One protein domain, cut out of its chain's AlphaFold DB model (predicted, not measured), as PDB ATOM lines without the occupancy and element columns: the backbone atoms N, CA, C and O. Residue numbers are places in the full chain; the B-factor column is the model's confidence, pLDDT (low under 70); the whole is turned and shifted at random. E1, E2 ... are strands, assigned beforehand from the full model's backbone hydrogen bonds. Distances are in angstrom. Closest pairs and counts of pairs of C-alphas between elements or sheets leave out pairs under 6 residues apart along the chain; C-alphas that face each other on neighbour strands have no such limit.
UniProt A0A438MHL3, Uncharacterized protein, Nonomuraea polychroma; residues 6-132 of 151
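What this domain is: This is residues 6 to 132 of the 151 residues of an uncharacterized protein of Nonomuraea polychroma (UniProt A0A438MHL3). This is a closed barrel of antiparallel strands, with E1, E2, E3, E4, E5, E7, E8 and E9 in the ring and E9 back beside E1. E6 is outside the ring, paired beside the second half of the long, bent strand E5. The printed part has 127 residues, with nine named strands, E1 to E9 in chain order, and no named helix; the class is all strand. It is compact, with a radius of gyration of the C-alphas of 14.1 A, and rounded, spanning 38 by 34 by 26 A.

Where its parts are: E1 is residues 6 to 8, with C-alpha 6 at (375.528, 240.867, 242.173). E2 is residues 19 to 24, 16.8 A long, and E3 residues 29 to 35, 20.3 A. E4, residues 39 to 51, is 35.1 A long and bends by 55 degrees at residue 46. E5, residues 54 to 68, is the longest strand by residues; it measures 34.3 A and bends by 81 degrees at residue 65, and its C-alpha 68 is at (387.931, 225.129, 238.124). E6, residues 71 to 78, bends by 70 degrees at residue 75. E7, residues 82 to 94, is 33.1 A long and bends by 68 degrees at residue 91. E8 is residues 100 to 107, 22.0 A long. E9 is residues 119 to 124, ending with C-alpha 124 at (378.644, 244.658, 244.201).

How they stand to each other: E1 to E6 form a meander, each strand the antiparallel neighbour of the one before, and E7, E8 and E9 form another. In the hairpin E1 and E2, N 7 and O 22 are 2.8 A apart, within hydrogen-bond range. E2 and E3 have N 21 and O 33 at 2.8 A, E3 and E4 have N 32 and O 43 at 2.9 A, and E4 and E5 have N 58 and O 46 at 2.8 A. E4 lies on one side of E5, with E7 and E6 on the other side. The pairing is staggered: E5 pairs with E7 over its residues 54 to 59, with N 57 and O 84 at 2.8 A, and with E6 over its residues 62 to 68, with N 73 and O 66 at 2.8 A. E6 and E7 are apart. E7 and E8 have N 103 and O 91 at 2.8 A, and E8 and E9 have N 104 and O 120 at 2.8 A. E9 and E1 close the ring, with N 121 and O 8 at 2.7 A.

The domain as a whole: The two C-alphas farthest apart, those of Ala 79 and Gly 98, are 40.4 A apart. The printed part has no cut. The link from E8 to E9, of 11 residues, is long. The mean pLDDT of the printed part is 90.5; residues 69 to 70 and 109 to 113 are under 70.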
ATOM      1  N   TYR A   6     374.937 242.171 241.973       97.38
ATOM      2  CA  TYR A   6     375.528 240.867 242.173       97.38
ATOM      3  C   TYR A   6     375.387 240.473 243.634       97.38
ATOM      4  O   TYR A   6     375.727 241.246 244.528       97.38
ATOM      5  N   TRP A   7     374.881 239.267 243.849       97.06
ATOM      6  CA  TRP A   7     374.484 238.775 245.153       97.06
ATOM      7  C   TRP A   7     375.025 237.365 245.373       97.06
ATOM      8  O   TRP A   7     375.118 236.587 244.415       97.06
ATOM      9  N   SER A   8     375.351 237.010 246.614       95.94
ATOM     10  CA  SER A   8     375.805 235.664 246.961       95.94
ATOM     11  C   SER A   8     375.292 235.175 248.309       95.94
ATOM     12  O   SER A   8     374.913 235.954 249.177       95.94
ATOM     13  N   THR A   9     375.310 233.862 248.507       95.56
ATOM     14  CA  THR A   9     375.031 233.263 249.817       95.56
ATOM     15  C   THR A   9     376.277 233.088 250.684       95.56
ATOM     16  O   THR A   9     376.140 232.723 251.848       95.56
ATOM     17  N   VAL A  10     377.481 233.361 250.163       94.00
ATOM     18  CA  VAL A  10     378.769 233.047 250.819       94.00
ATOM     19  C   VAL A  10     378.879 233.700 252.197       94.00
ATOM     20  O   VAL A  10     379.348 233.079 253.146       94.00
ATOM     21  N   HIS A  11     378.403 234.939 252.317       92.44
ATOM     22  CA  HIS A  11     378.419 235.687 253.574       92.44
ATOM     23  C   HIS A  11     377.144 235.512 254.418       92.44
ATOM     24  O   HIS A  11     377.098 235.977 255.555       92.44
ATOM     25  N   ILE A  12     376.117 234.837 253.894       93.75
ATOM     26  CA  ILE A  12     374.854 234.579 254.606       93.75
ATOM     27  C   ILE A  12     374.865 233.208 255.288       93.75
ATOM     28  O   ILE A  12     374.429 233.094 256.430       93.75
ATOM     29  N   TYR A  13     375.375 232.182 254.607       92.00
ATOM     30  CA  TYR A  13     375.440 230.809 255.108       92.00
ATOM     31  C   TYR A  13     376.896 230.322 255.072       92.00
ATOM     32  O   TYR A  13     377.288 229.548 254.194       92.00
ATOM     33  N   PRO A  14     377.754 230.822 255.981       83.81
ATOM     34  CA  PRO A  14     379.129 230.367 256.055       83.81
ATOM     35  C   PRO A  14     379.124 228.886 256.431       83.81
ATOM     36  O   PRO A  14     378.369 228.462 257.304       83.81
ATOM     37  N   ASN A  15     380.017 228.122 255.806       87.19
ATOM     38  CA  ASN A  15     380.164 226.666 255.935       87.19
ATOM     39  C   ASN A  15     379.190 225.811 255.114       87.19
ATOM     40  O   ASN A  15     379.354 224.589 255.113       87.19
ATOM     41  N   ASP A  16     378.247 226.403 254.376       88.38
ATOM     42  CA  ASP A  16     377.483 225.627 253.402       88.38
ATOM     43  C   ASP A  16     378.432 225.056 252.341       88.38
ATOM     44  O   ASP A  16     379.280 225.751 251.777       88.38
ATOM     45  N   MET A  17     378.281 223.759 252.057       89.00
ATOM     46  CA  MET A  17     379.075 223.078 251.025       89.00
ATOM     47  C   MET A  17     378.815 223.636 249.621       89.00
ATOM     48  O   MET A  17     379.600 223.406 248.699       89.00
ATOM     49  N   GLU A  18     377.708 224.354 249.460       90.38
ATOM     50  CA  GLU A  18     377.258 224.954 248.221       90.38
ATOM     51  C   GLU A  18     377.005 226.435 248.428       90.38
ATOM     52  O   GLU A  18     376.318 226.850 249.357       90.38
ATOM     53  N   ALA A  19     377.511 227.233 247.502       92.75
ATOM     54  CA  ALA A  19     377.184 228.638 247.425       92.75
ATOM     55  C   ALA A  19     376.305 228.896 246.206       92.75
ATOM     56  O   ALA A  19     376.324 228.173 245.201       92.75
ATOM     57  N   GLN A  20     375.518 229.955 246.305       94.25
ATOM     58  CA  GLN A  20     374.734 230.471 245.207       94.25
ATOM     59  C   GLN A  20     375.166 231.887 244.883       94.25
ATOM     60  O   GLN A  20     375.530 232.672 245.758       94.25
ATOM     61  N   TRP A  21     375.074 232.208 243.601       95.38
ATOM     62  CA  TRP A  21     375.382 233.511 243.053       95.38
ATOM     63  C   TRP A  21     374.272 233.938 242.111       95.38
ATOM     64  O   TRP A  21     373.797 233.159 241.284       95.38
ATOM     65  N   LEU A  22     373.878 235.196 242.223       96.12
ATOM     66  CA  LEU A  22     372.792 235.784 241.465       96.12
ATOM     67  C   LEU A  22     373.261 237.109 240.882       96.12
ATOM     68  O   LEU A  22     373.721 237.989 241.599       96.12
ATOM     69  N   ALA A  23     373.120 237.263 239.572       97.44
ATOM     70  CA  ALA A  23     373.315 238.533 238.899       97.44
ATOM     71  C   ALA A  23     372.001 238.988 238.261       97.44
ATOM     72  O   ALA A  23     371.464 238.311 237.381       97.44
ATOM     73  N   ILE A  24     371.532 240.166 238.664       96.50
ATOM     74  CA  ILE A  24     370.393 240.872 238.077       96.50
ATOM     75  C   ILE A  24     370.951 242.160 237.478       96.50
ATOM     76  O   ILE A  24     371.443 243.017 238.205       96.50
ATOM     77  N   ARG A  25     370.942 242.285 236.150       96.12
ATOM     78  CA  ARG A  25     371.565 243.417 235.446       96.12
ATOM     79  C   ARG A  25     370.526 244.447 235.031       96.12
ATOM     80  O   ARG A  25     369.401 244.094 234.697       96.12
ATOM     81  N   ASP A  26     370.944 245.699 234.976       95.44
ATOM     82  CA  ASP A  26     370.160 246.845 234.504       95.44
ATOM     83  C   ASP A  26     369.617 246.697 233.070       95.44
ATOM     84  O   ASP A  26     368.541 247.199 232.762       95.44
ATOM     85  N   ASP A  27     370.307 245.953 232.205       94.62
ATOM     86  CA  ASP A  27     369.876 245.665 230.830       94.62
ATOM     87  C   ASP A  27     368.787 244.583 230.701       94.62
ATOM     88  O   ASP A  27     368.486 244.114 229.599       94.62
ATOM     89  N   GLY A  28     368.200 244.154 231.820       95.62
ATOM     90  CA  GLY A  28     367.139 243.151 231.848       95.62
ATOM     91  C   GLY A  28     367.637 241.716 231.673       95.62
ATOM     92  O   GLY A  28     366.821 240.799 231.603       95.62
ATOM     93  N   ALA A  29     368.950 241.473 231.607       96.50
ATOM     94  CA  ALA A  29     369.513 240.128 231.636       96.50
ATOM     95  C   ALA A  29     369.917 239.720 233.059       96.50
ATOM     96  O   ALA A  29     370.223 240.541 233.920       96.50
ATOM     97  N   GLY A  30     369.987 238.421 233.304       95.94
ATOM     98  CA  GLY A  30     370.490 237.906 234.562       95.94
ATOM     99  C   GLY A  30     370.821 236.430 234.493       95.94
ATOM    100  O   GLY A  30     370.591 235.746 233.488       95.94
ATOM    101  N   TRP A  31     371.422 235.954 235.567       95.94
ATOM    102  CA  TRP A  31     371.700 234.546 235.756       95.94
ATOM    103  C   TRP A  31     371.731 234.221 237.240       95.94
ATOM    104  O   TRP A  31     372.037 235.068 238.076       95.94
ATOM    105  N   TRP A  32     371.415 232.972 237.539       95.25
ATOM    106  CA  TRP A  32     371.586 232.377 238.854       95.25
ATOM    107  C   TRP A  32     372.479 231.153 238.703       95.25
ATOM    108  O   TRP A  32     372.473 230.488 237.661       95.25
ATOM    109  N   MET A  33     373.280 230.882 239.718       93.81
ATOM    110  CA  MET A  33     374.162 229.736 239.777       93.81
ATOM    111  C   MET A  33     374.161 229.173 241.186       93.81
ATOM    112  O   MET A  33     374.229 229.934 242.146       93.81
ATOM    113  N   ARG A  34     374.160 227.851 241.283       93.31
ATOM    114  CA  ARG A  34     374.548 227.085 242.464       93.31
ATOM    115  C   ARG A  34     375.846 226.363 242.133       93.31
ATOM    116  O   ARG A  34     376.000 225.885 241.011       93.31
ATOM    117  N   GLY A  35     376.772 226.277 243.073       92.00
ATOM    118  CA  GLY A  35     377.984 225.492 242.881       92.00
ATOM    119  C   GLY A  35     378.674 225.130 244.184       92.00
ATOM    120  O   GLY A  35     378.564 225.838 245.182       92.00
ATOM    121  N   ASN A  36     379.401 224.022 244.145       90.12
ATOM    122  CA  ASN A  36     380.321 223.568 245.190       90.12
ATOM    123  C   ASN A  36     381.739 223.503 244.608       90.12
ATOM    124  O   ASN A  36     381.982 224.043 243.541       90.12
ATOM    125  N   VAL A  37     382.702 222.853 245.256       85.44
ATOM    126  CA  VAL A  37     384.084 222.771 244.734       85.44
ATOM    127  C   VAL A  37     384.253 221.906 243.470       85.44
ATOM    128  O   VAL A  37     385.306 221.966 242.835       85.44
ATOM    129  N   PHE A  38     383.254 221.107 243.093       88.12
ATOM    130  CA  PHE A  38     383.332 220.142 241.990       88.12
ATOM    131  C   PHE A  38     382.484 220.545 240.787       88.12
ATOM    132  O   PHE A  38     382.926 220.431 239.640       88.12
ATOM    133  N   GLU A  39     381.271 221.020 241.040       92.19
ATOM    134  CA  GLU A  39     380.257 221.219 240.016       92.19
ATOM    135  C   GLU A  39     379.453 222.497 240.221       92.19
ATOM    136  O   GLU A  39     379.517 223.160 241.260       92.19
ATOM    137  N   PHE A  40     378.722 222.858 239.174       93.12
ATOM    138  CA  PHE A  40     377.789 223.963 239.183       93.12
ATOM    139  C   PHE A  40     376.556 223.646 238.338       93.12
ATOM    140  O   PHE A  40     376.644 222.967 237.313       93.12
ATOM    141  N   ASP A  41     375.446 224.257 238.730       93.19
ATOM    142  CA  ASP A  41     374.211 224.395 237.974       93.19
ATOM    143  C   ASP A  41     373.965 225.881 237.748       93.19
ATOM    144  O   ASP A  41     374.128 226.696 238.656       93.19
ATOM    145  N   SER A  42     373.557 226.276 236.549       93.94
ATOM    146  CA  SER A  42     373.242 227.670 236.277       93.94
ATOM    147  C   SER A  42     372.085 227.832 235.316       93.94
ATOM    148  O   SER A  42     371.958 227.122 234.323       93.94
ATOM    149  N   TYR A  43     371.294 228.863 235.583       94.38
ATOM    150  CA  TYR A  43     370.196 229.308 234.748       94.38
ATOM    151  C   TYR A  43     370.478 230.717 234.252       94.38
ATOM    152  O   TYR A  43     370.936 231.578 235.004       94.38
ATOM    153  N   ARG A  44     370.156 230.972 232.986       95.19
ATOM    154  CA  ARG A  44     370.097 232.328 232.429       95.19
ATOM    155  C   ARG A  44     368.654 232.763 232.273       95.19
ATOM    156  O   ARG A  44     367.794 231.988 231.843       95.19
ATOM    157  N   PHE A  45     368.396 234.033 232.525       95.00
ATOM    158  CA  PHE A  45     367.066 234.595 232.386       95.00
ATOM    159  C   PHE A  45     367.111 236.031 231.868       95.00
ATOM    160  O   PHE A  45     368.117 236.729 231.964       95.00
ATOM    161  N   PHE A  46     365.987 236.456 231.306       96.94
ATOM    162  CA  PHE A  46     365.637 237.869 231.241       96.94
ATOM    163  C   PHE A  46     364.722 238.193 232.410       96.94
ATOM    164  O   PHE A  46     363.977 237.319 232.851       96.94
ATOM    165  N   TRP A  47     364.747 239.426 232.887       95.81
ATOM    166  CA  TRP A  47     363.900 239.847 233.985       95.81
ATOM    167  C   TRP A  47     363.252 241.201 233.723       95.81
ATOM    168  O   TRP A  47     363.689 241.976 232.872       95.81
ATOM    169  N   ARG A  48     362.177 241.455 234.462       96.25
ATOM    170  CA  ARG A  48     361.553 242.770 234.599       96.25
ATOM    171  C   ARG A  48     360.866 242.884 235.952       96.25
ATOM    172  O   ARG A  48     360.554 241.871 236.575       96.25
ATOM    173  N   GLU A  49     360.581 244.113 236.355       95.25
ATOM    174  CA  GLU A  49     359.819 244.430 237.558       95.25
ATOM    175  C   GLU A  49     358.410 244.906 237.162       95.25
ATOM    176  O   GLU A  49     358.211 246.089 236.894       95.25
ATOM    177  N   PRO A  50     357.413 244.007 237.042       93.69
ATOM    178  CA  PRO A  50     356.041 244.406 236.709       93.69
ATOM    179  C   PRO A  50     355.395 245.317 237.765       93.69
ATOM    180  O   PRO A  50     354.443 246.026 237.453       93.69
ATOM    181  N   ARG A  51     355.874 245.258 239.010       93.88
ATOM    182  CA  ARG A  51     355.517 246.139 240.128       93.88
ATOM    183  C   ARG A  51     356.631 246.086 241.170       93.88
ATOM    184  O   ARG A  51     357.292 245.053 241.268       93.88
ATOM    185  N   THR A  52     356.779 247.146 241.959       93.12
ATOM    186  CA  THR A  52     357.786 247.237 243.025       93.12
ATOM    187  C   THR A  52     357.783 245.995 243.919       93.12
ATOM    188  O   THR A  52     356.714 245.548 244.347       93.12
ATOM    189  N   GLY A  53     358.963 245.421 244.171       94.00
ATOM    190  CA  GLY A  53     359.124 244.239 245.030       94.00
ATOM    191  C   GLY A  53     358.718 242.917 244.366       94.00
ATOM    192  O   GLY A  53     358.557 241.897 245.040       94.00
ATOM    193  N   MET A  54     358.516 242.894 243.044       94.38
ATOM    194  CA  MET A  54     358.207 241.673 242.298       94.38
ATOM    195  C   MET A  54     359.089 241.547 241.059       94.38
ATOM    196  O   MET A  54     359.011 242.366 240.151       94.38
ATOM    197  N   LEU A  55     359.872 240.474 240.984       93.31
ATOM    198  CA  LEU A  55     360.654 240.109 239.810       93.31
ATOM    199  C   LEU A  55     359.907 239.070 238.990       93.31
ATOM    200  O   LEU A  55     359.502 238.017 239.481       93.31
ATOM    201  N   GLU A  56     359.784 239.345 237.705       94.31
ATOM    202  CA  GLU A  56     359.359 238.369 236.723       94.31
ATOM    203  C   GLU A  56     360.563 237.902 235.919       94.31
ATOM    204  O   GLU A  56     361.227 238.698 235.263       94.31
ATOM    205  N   LEU A  57     360.811 236.599 235.942       94.25
ATOM    206  CA  LEU A  57     361.971 235.946 235.362       94.25
ATOM    207  C   LEU A  57     361.524 235.067 234.200       94.25
ATOM    208  O   LEU A  57     360.724 234.146 234.361       94.25
ATOM    209  N   ARG A  58     362.062 235.339 233.017       95.25
ATOM    210  CA  ARG A  58     361.939 234.498 231.830       95.25
ATOM    211  C   ARG A  58     363.230 233.712 231.663       95.25
ATOM    212  O   ARG A  58     364.190 234.212 231.077       95.25
ATOM    213  N   ILE A  59     363.237 232.490 232.173       93.81
ATOM    214  CA  ILE A  59     364.334 231.534 232.050       93.81
ATOM    215  C   ILE A  59     364.445 231.114 230.582       93.81
ATOM    216  O   ILE A  59     363.439 230.805 229.941       93.81
ATOM    217  N   THR A  60     365.665 231.174 230.043       95.00
ATOM    218  CA  THR A  60     365.964 230.927 228.615       95.00
ATOM    219  C   THR A  60     367.023 229.851 228.388       95.00
ATOM    220  O   THR A  60     367.437 229.581 227.254       95.00
ATOM    221  N   GLY A  61     367.569 229.286 229.457       93.44
ATOM    222  CA  GLY A  61     368.554 228.231 229.352       93.44
ATOM    223  C   GLY A  61     369.077 227.791 230.699       93.44
ATOM    224  O   GLY A  61     369.115 228.572 231.650       93.44
ATOM    225  N   TYR A  62     369.533 226.554 230.690       93.38
ATOM    226  CA  TYR A  62     370.160 225.865 231.794       93.38
ATOM    227  C   TYR A  62     371.483 225.278 231.322       93.38
ATOM    228  O   TYR A  62     371.636 224.894 230.156       93.38
ATOM    229  N   GLN A  63     372.459 225.236 232.212       93.75
ATOM    230  CA  GLN A  63     373.683 224.494 231.995       93.75
ATOM    231  C   GLN A  63     374.218 223.983 233.324       93.75
ATOM    232  O   GLN A  63     374.081 224.651 234.346       93.75
ATOM    233  N   MET A  64     374.896 222.847 233.272       93.44
ATOM    234  CA  MET A  64     375.640 222.316 234.404       93.44
ATOM    235  C   MET A  64     376.981 221.766 233.946       93.44
ATOM    236  O   MET A  64     377.202 221.524 232.752       93.44
ATOM    237  N   GLY A  65     377.885 221.580 234.891       93.38
ATOM    238  CA  GLY A  65     379.161 220.934 234.644       93.38
ATOM    239  C   GLY A  65     380.148 221.196 235.760       93.38
ATOM    240  O   GLY A  65     379.774 221.537 236.874       93.38
ATOM    241  N   ALA A  66     381.428 221.064 235.439       91.94
ATOM    242  CA  ALA A  66     382.500 221.328 236.384       91.94
ATOM    243  C   ALA A  66     382.988 222.769 236.256       91.94
ATOM    244  O   ALA A  66     382.990 223.350 235.165       91.94
ATOM    245  N   TRP A  67     383.498 223.340 237.336       83.94
ATOM    246  CA  TRP A  67     384.293 224.560 237.259       83.94
ATOM    247  C   TRP A  67     385.632 224.330 237.943       83.94
ATOM    248  O   TRP A  67     385.769 223.538 238.865       83.94
ATOM    249  N   SER A  68     386.660 224.988 237.424       73.69
ATOM    250  CA  SER A  68     387.931 225.129 238.124       73.69
ATOM    251  C   SER A  68     388.137 226.597 238.462       73.69
ATOM    252  O   SER A  68     387.453 227.451 237.895       73.69
ATOM    253  N   HIS A  69     389.138 226.898 239.298       65.44
ATOM    254  CA  HIS A  69     389.532 228.243 239.760       65.44
ATOM    255  C   HIS A  69     389.584 229.354 238.688       65.44
ATOM    256  O   HIS A  69     389.774 230.521 239.022       65.44
ATOM    257  N   ARG A  70     389.488 229.034 237.390       69.19
ATOM    258  CA  ARG A  70     389.526 230.014 236.302       69.19
ATOM    259  C   ARG A  70     388.441 229.868 235.238       69.19
ATOM    260  O   ARG A  70     388.346 230.770 234.406       69.19
ATOM    261  N   ARG A  71     387.704 228.749 235.158       82.50
ATOM    262  CA  ARG A  71     386.798 228.480 234.022       82.50
ATOM    263  C   ARG A  71     385.654 227.539 234.380       82.50
ATOM    264  O   ARG A  71     385.890 226.452 234.903       82.50
ATOM    265  N   PHE A  72     384.456 227.907 233.940       87.56
ATOM    266  CA  PHE A  72     383.314 227.003 233.828       87.56
ATOM    267  C   PHE A  72     383.491 226.077 232.622       87.56
ATOM    268  O   PHE A  72     383.863 226.521 231.531       87.56
ATOM    269  N   ARG A  73     383.227 224.786 232.817       90.00
ATOM    270  CA  ARG A  73     383.238 223.739 231.792       90.00
ATOM    271  C   ARG A  73     381.858 223.075 231.754       90.00
ATOM    272  O   ARG A  73     381.668 222.047 232.401       90.00
ATOM    273  N   PRO A  74     380.893 223.662 231.021       89.94
ATOM    274  CA  PRO A  74     379.576 223.059 230.868       89.94
ATOM    275  C   PRO A  74     379.694 221.687 230.197       89.94
ATOM    276  O   PRO A  74     380.292 221.577 229.126       89.94
ATOM    277  N   SER A  75     379.126 220.658 230.820       90.94
ATOM    278  CA  SER A  75     378.951 219.319 230.240       90.94
ATOM    279  C   SER A  75     377.545 219.141 229.668       90.94
ATOM    280  O   SER A  75     377.363 218.415 228.695       90.94
ATOM    281  N   VAL A  76     376.566 219.858 230.224       89.75
ATOM    282  CA  VAL A  76     375.177 219.887 229.758       89.75
ATOM    283  C   VAL A  76     374.781 221.329 229.495       89.75
ATOM    284  O   VAL A  76     375.129 222.236 230.254       89.75
ATOM    285  N   ARG A  77     374.034 221.549 228.411       92.88
ATOM    286  CA  ARG A  77     373.477 222.857 228.076       92.88
ATOM    287  C   ARG A  77     372.160 222.700 227.338       92.88
ATOM    288  O   ARG A  77     372.142 222.223 226.207       92.88
ATOM    289  N   ASN A  78     371.094 223.188 227.954       90.38
ATOM    290  CA  ASN A  78     369.740 223.087 227.437       90.38
ATOM    291  C   ASN A  78     369.153 224.479 227.209       90.38
ATOM    292  O   ASN A  78     369.396 225.424 227.968       90.38
ATOM    293  N   ALA A  79     368.364 224.608 226.147       90.56
ATOM    294  CA  ALA A  79     367.390 225.683 226.084       90.56
ATOM    295  C   ALA A  79     366.269 225.354 227.073       90.56
ATOM    296  O   ALA A  79     365.798 224.223 227.130       90.56
ATOM    297  N   GLU A  80     365.848 226.352 227.831       87.44
ATOM    298  CA  GLU A  80     364.705 226.247 228.724       87.44
ATOM    299  C   GLU A  80     363.784 227.422 228.478       87.44
ATOM    300  O   GLU A  80     364.250 228.504 228.128       87.44
ATOM    301  N   HIS A  81     362.486 227.222 228.667       90.00
ATOM    302  CA  HIS A  81     361.488 228.251 228.419       90.00
ATOM    303  C   HIS A  81     360.453 228.231 229.535       90.00
ATOM    304  O   HIS A  81     359.369 227.662 229.411       90.00
ATOM    305  N   HIS A  82     360.808 228.872 230.643       88.38
ATOM    306  CA  HIS A  82     359.952 228.963 231.816       88.38
ATOM    307  C   HIS A  82     359.822 230.408 232.268       88.38
ATOM    308  O   HIS A  82     360.764 231.197 232.194       88.38
ATOM    309  N   ARG A  83     358.634 230.756 232.753       91.31
ATOM    310  CA  ARG A  83     358.380 232.036 233.404       91.31
ATOM    311  C   ARG A  83     358.140 231.794 234.881       91.31
ATOM    312  O   ARG A  83     357.432 230.853 235.247       91.31
ATOM    313  N   ARG A  84     358.752 232.619 235.715       90.12
ATOM    314  CA  ARG A  84     358.619 232.584 237.167       90.12
ATOM    315  C   ARG A  84     358.426 233.994 237.678       90.12
ATOM    316  O   ARG A  84     358.929 234.942 237.085       90.12
ATOM    317  N   THR A  85     357.705 234.106 238.775       91.38
ATOM    318  CA  THR A  85     357.523 235.367 239.474       91.38
ATOM    319  C   THR A  85     357.945 235.143 240.907       91.38
ATOM    320  O   THR A  85     357.454 234.213 241.542       91.38
ATOM    321  N   VAL A  86     358.850 235.979 241.391       91.69
ATOM    322  CA  VAL A  86     359.318 235.966 242.774       91.69
ATOM    323  C   VAL A  86     359.109 237.352 243.362       91.69
ATOM    324  O   VAL A  86     359.268 238.364 242.680       91.69
ATOM    325  N   ARG A  87     358.698 237.411 244.620       93.50
ATOM    326  CA  ARG A  87     358.793 238.629 245.415       93.50
ATOM    327  C   ARG A  87     360.242 238.827 245.814       93.50
ATOM    328  O   ARG A  87     360.957 237.841 246.001       93.50
ATOM    329  N   TYR A  88     360.637 240.082 245.938       94.38
ATOM    330  CA  TYR A  88     361.929 240.433 246.482       94.38
ATOM    331  C   TYR A  88     361.809 241.585 247.475       94.38
ATOM    332  O   TYR A  88     360.931 242.437 247.326       94.38
ATOM    333  N   ASP A  89     362.704 241.594 248.451       95.69
ATOM    334  CA  ASP A  89     362.923 242.700 249.379       95.69
ATOM    335  C   ASP A  89     364.430 242.922 249.524       95.69
ATOM    336  O   ASP A  89     365.180 241.961 249.688       95.69
ATOM    337  N   ALA A  90     364.887 244.162 249.400       95.81
ATOM    338  CA  ALA A  90     366.295 244.517 249.496       95.81
ATOM    339  C   ALA A  90     366.466 245.505 250.648       95.81
ATOM    340  O   ALA A  90     366.042 246.655 250.570       95.81
ATOM    341  N   LYS A  91     367.093 245.051 251.730       95.56
ATOM    342  CA  LYS A  91     367.179 245.806 252.982       95.56
ATOM    343  C   LYS A  91     368.580 245.768 253.563       95.56
ATOM    344  O   LYS A  91     369.391 244.912 253.223       95.56
ATOM    345  N   THR A  92     368.869 246.714 254.447       96.19
ATOM    346  CA  THR A  92     370.092 246.660 255.254       96.19
ATOM    347  C   THR A  92     369.877 245.686 256.409       96.19
ATOM    348  O   THR A  92     368.874 245.784 257.112       96.19
ATOM    349  N   ASP A  93     370.800 244.747 256.586       95.31
ATOM    350  CA  ASP A  93     370.752 243.696 257.606       95.31
ATOM    351  C   ASP A  93     372.185 243.235 257.940       95.31
ATOM    352  O   ASP A  93     373.156 243.808 257.445       95.31
ATOM    353  N   TYR A  94     372.344 242.212 258.774       91.50
ATOM    354  CA  TYR A  94     373.642 241.653 259.141       91.50
ATOM    355  C   TYR A  94     373.939 240.345 258.399       91.50
ATOM    356  O   TYR A  94     373.062 239.499 258.204       91.50
ATOM    357  N   ASN A  95     375.198 240.174 257.997       90.19
ATOM    358  CA  ASN A  95     375.719 238.910 257.485       90.19
ATOM    359  C   ASN A  95     376.001 237.926 258.642       90.19
ATOM    360  O   ASN A  95     375.818 238.242 259.821       90.19
ATOM    361  N   ALA A  96     376.473 236.721 258.330       88.19
ATOM    362  CA  ALA A  96     376.669 235.684 259.342       88.19
ATOM    363  C   ALA A  96     377.809 235.944 260.342       88.19
ATOM    364  O   ALA A  96     377.869 235.279 261.375       88.19
ATOM    365  N   VAL A  97     378.709 236.889 260.055       89.31
ATOM    366  CA  VAL A  97     379.778 237.311 260.976       89.31
ATOM    367  C   VAL A  97     379.433 238.607 261.721       89.31
ATOM    368  O   VAL A  97     380.259 239.123 262.468       89.31
ATOM    369  N   GLY A  98     378.203 239.114 261.569       91.56
ATOM    370  CA  GLY A  98     377.710 240.299 262.274       91.56
ATOM    371  C   GLY A  98     378.092 241.631 261.625       91.56
ATOM    372  O   GLY A  98     377.984 242.672 262.268       91.56
ATOM    373  N   GLU A  99     378.524 241.630 260.363       93.62
ATOM    374  CA  GLU A  99     378.794 242.860 259.616       93.62
ATOM    375  C   GLU A  99     377.535 243.342 258.898       93.62
ATOM    376  O   GLU A  99     376.766 242.549 258.347       93.62
ATOM    377  N   LEU A 100     377.344 244.660 258.876       95.38
ATOM    378  CA  LEU A 100     376.232 245.289 258.177       95.38
ATOM    379  C   LEU A 100     376.406 245.140 256.657       95.38
ATOM    380  O   LEU A 100     377.448 245.491 256.106       95.38
ATOM    381  N   THR A 101     375.374 244.657 255.971       95.44
ATOM    382  CA  THR A 101     375.346 244.476 254.517       95.44
ATOM    383  C   THR A 101     373.948 244.737 253.955       95.44
ATOM    384  O   THR A 101     372.966 244.853 254.688       95.44
ATOM    385  N   THR A 102     373.834 244.836 252.632       96.62
ATOM    386  CA  THR A 102     372.535 244.791 251.956       96.62
ATOM    387  C   THR A 102     372.182 243.336 251.675       96.62
ATOM    388  O   THR A 102     372.966 242.608 251.066       96.62
ATOM    389  N   VAL A 103     370.995 242.914 252.102       96.56
ATOM    390  CA  VAL A 103     370.463 241.569 251.891       96.56
ATOM    391  C   VAL A 103     369.289 241.640 250.927       96.56
ATOM    392  O   VAL A 103     368.351 242.405 251.139       96.56
ATOM    393  N   LEU A 104     369.351 240.818 249.883       95.88
ATOM    394  CA  LEU A 104     368.237 240.516 248.996       95.88
ATOM    395  C   LEU A 104     367.528 239.262 249.500       95.88
ATOM    396  O   LEU A 104     368.118 238.181 249.516       95.88
ATOM    397  N   GLU A 105     366.260 239.401 249.859       94.81
ATOM    398  CA  GLU A 105     365.379 238.296 250.214       94.81
ATOM    399  C   GLU A 105     364.443 237.970 249.050       94.81
ATOM    400  O   GLU A 105     363.874 238.874 248.443       94.81
ATOM    401  N   LEU A 106     364.271 236.688 248.730       92.19
ATOM    402  CA  LEU A 106     363.423 236.191 247.648       92.19
ATOM    403  C   LEU A 106     362.330 235.275 248.204       92.19
ATOM    404  O   LEU A 106     362.583 234.459 249.082       92.19
ATOM    405  N   SER A 107     361.108 235.369 247.668       88.94
ATOM    406  CA  SER A 107     359.994 234.504 248.086       88.94
ATOM    407  C   SER A 107     358.944 234.292 246.979       88.94
ATOM    408  O   SER A 107     358.578 235.252 246.297       88.94
ATOM    409  N   PRO A 108     358.381 233.082 246.800       79.00
ATOM    410  CA  PRO A 108     358.784 231.827 247.433       79.00
ATOM    411  C   PRO A 108     360.084 231.278 246.822       79.00
ATOM    412  O   PRO A 108     360.381 231.522 245.653       79.00
ATOM    413  N   VAL A 109     360.822 230.500 247.614       66.94
ATOM    414  CA  VAL A 109     362.118 229.891 247.238       66.94
ATOM    415  C   VAL A 109     361.950 228.485 246.671       66.94
ATOM    416  O   VAL A 109     362.843 227.903 246.076       66.94
ATOM    417  N   THR A 110     360.749 227.929 246.748       57.22
ATOM    418  CA  THR A 110     360.433 226.619 246.181       57.22
ATOM    419  C   THR A 110     360.089 226.724 244.699       57.22
ATOM    420  O   THR A 110     358.965 226.461 244.271       57.22
ATOM    421  N   VAL A 111     361.078 227.076 243.876       58.38
ATOM    422  CA  VAL A 111     361.047 226.716 242.457       58.38
ATOM    423  C   VAL A 111     361.954 225.498 242.285       58.38
ATOM    424  O   VAL A 111     363.166 225.623 242.431       58.38
ATOM    425  N   PRO A 112     361.417 224.302 241.977       62.09
ATOM    426  CA  PRO A 112     362.250 223.128 241.744       62.09
ATOM    427  C   PRO A 112     363.365 223.435 240.734       62.09
ATOM    428  O   PRO A 112     363.088 223.879 239.619       62.09
ATOM    429  N   GLY A 113     364.616 223.245 241.159       65.88
ATOM    430  CA  GLY A 113     365.814 223.499 240.356       65.88
ATOM    431  C   GLY A 113     366.336 224.945 240.346       65.88
ATOM    432  O   GLY A 113     367.445 225.151 239.873       65.88
ATOM    433  N   PHE A 114     365.629 225.939 240.896       74.31
ATOM    434  CA  PHE A 114     365.970 227.362 240.738       74.31
ATOM    435  C   PHE A 114     365.762 228.155 242.041       74.31
ATOM    436  O   PHE A 114     364.696 228.060 242.629       74.31
ATOM    437  N   PHE A 115     366.752 228.958 242.461       79.12
ATOM    438  CA  PHE A 115     366.799 229.653 243.766       79.12
ATOM    439  C   PHE A 115     366.611 228.724 244.963       79.12
ATOM    440  O   PHE A 115     365.506 228.507 245.425       79.12
ATOM    441  N   TRP A 116     367.708 228.191 245.492       82.56
ATOM    442  CA  TRP A 116     367.655 227.264 246.628       82.56
ATOM    443  C   TRP A 116     367.787 227.975 247.979       82.56
ATOM    444  O   TRP A 116     367.603 227.356 249.021       82.56
ATOM    445  N   SER A 117     368.107 229.270 247.968       86.44
ATOM    446  CA  SER A 117     368.213 230.104 249.165       86.44
ATOM    447  C   SER A 117     367.272 231.291 249.099       86.44
ATOM    448  O   SER A 117     367.002 231.837 248.028       86.44
ATOM    449  N   GLU A 118     366.821 231.709 250.279       88.50
ATOM    450  CA  GLU A 118     365.919 232.848 250.427       88.50
ATOM    451  C   GLU A 118     366.656 234.169 250.537       88.50
ATOM    452  O   GLU A 118     366.078 235.194 250.215       88.50
ATOM    453  N   ARG A 119     367.919 234.165 250.973       93.88
ATOM    454  CA  ARG A 119     368.666 235.379 251.306       93.88
ATOM    455  C   ARG A 119     370.016 235.387 250.602       93.88
ATOM    456  O   ARG A 119     370.720 234.379 250.596       93.88
ATOM    457  N   PHE A 120     370.383 236.535 250.044       95.50
ATOM    458  CA  PHE A 120     371.668 236.771 249.394       95.50
ATOM    459  C   PHE A 120     372.268 238.085 249.899       95.50
ATOM    460  O   PHE A 120     371.580 239.099 249.947       95.50
ATOM    461  N   ALA A 121     373.552 238.085 250.238       96.56
ATOM    462  CA  ALA A 121     374.312 239.291 250.537       96.56
ATOM    463  C   ALA A 121     374.713 240.006 249.243       96.56
ATOM    464  O   ALA A 121     374.975 239.368 248.222       96.56
ATOM    465  N   TRP A 122     374.781 241.330 249.296       96.25
ATOM    466  CA  TRP A 122     375.312 242.157 248.222       96.25
ATOM    467  C   TRP A 122     376.827 241.994 248.081       96.25
ATOM    468  O   TRP A 122     377.576 242.195 249.031       96.25
ATOM    469  N   GLU A 123     377.274 241.715 246.859       95.12
ATOM    470  CA  GLU A 123     378.690 241.578 246.495       95.12
ATOM    471  C   GLU A 123     379.200 242.762 245.661       95.12
ATOM    472  O   GLU A 123     380.404 242.971 245.511       95.12
ATOM    473  N   GLY A 124     378.293 243.530 245.055       95.06
ATOM    474  CA  GLY A 124     378.644 244.658 244.201       95.06
ATOM    475  C   GLY A 124     377.621 244.930 243.107       95.06
ATOM    476  O   GLY A 124     376.680 244.175 242.883       95.06
ATOM    477  N   SER A 125     377.841 246.005 242.352       94.75
ATOM    478  CA  SER A 125     376.937 246.411 241.267       94.75
ATOM    479  C   SER A 125     376.939 245.449 240.075       94.75
ATOM    480  O   SER A 125     376.010 245.456 239.267       94.75
ATOM    481  N   ARG A 126     377.983 244.623 239.926       93.56
ATOM    482  CA  ARG A 126     378.119 243.699 238.800       93.56
ATOM    483  C   ARG A 126     378.978 242.496 239.150       93.56
ATOM    484  O   ARG A 126     380.030 242.629 239.765       93.56
ATOM    485  N   ALA A 127     378.576 241.334 238.642       92.25
ATOM    486  CA  ALA A 127     379.377 240.129 238.758       92.25
ATOM    487  C   ALA A 127     380.708 240.268 237.997       92.25
ATOM    488  O   ALA A 127     380.714 240.770 236.860       92.25
ATOM    489  N   PRO A 128     381.827 239.765 238.547       89.19
ATOM    490  CA  PRO A 128     383.074 239.684 237.805       89.19
ATOM    491  C   PRO A 128     382.887 238.794 236.572       89.19
ATOM    492  O   PRO A 128     382.142 237.814 236.588       89.19
ATOM    493  N   ARG A 129     383.598 239.097 235.478       85.06
ATOM    494  CA  ARG A 129     383.482 238.314 234.233       85.06
ATOM    495  C   ARG A 129     383.808 236.832 234.447       85.06
ATOM    496  O   ARG A 129     383.174 235.985 233.827       85.06
ATOM    497  N   SER A 130     384.777 236.536 235.311       84.81
ATOM    498  CA  SER A 130     385.154 235.175 235.710       84.81
ATOM    499  C   SER A 130     384.072 234.452 236.510       84.81
ATOM    500  O   SER A 130     384.071 233.230 236.500       84.81
ATOM    501  N   GLY A 131     383.167 235.181 237.167       85.94
ATOM    502  CA  GLY A 131     382.049 234.628 237.928       85.94
ATOM    503  C   GLY A 131     380.786 234.409 237.099       85.94
ATOM    504  O   GLY A 131     379.819 233.876 237.621       85.94
ATOM    505  N   ASN A 132     380.767 234.804 235.821       90.25
ATOM    506  CA  ASN A 132     379.611 234.607 234.950       90.25
ATOM    507  C   ASN A 132     379.728 233.276 234.181       90.25
ATOM    508  O   ASN A 132     380.498 233.206 233.215       90.25
TER     509      ASN A 132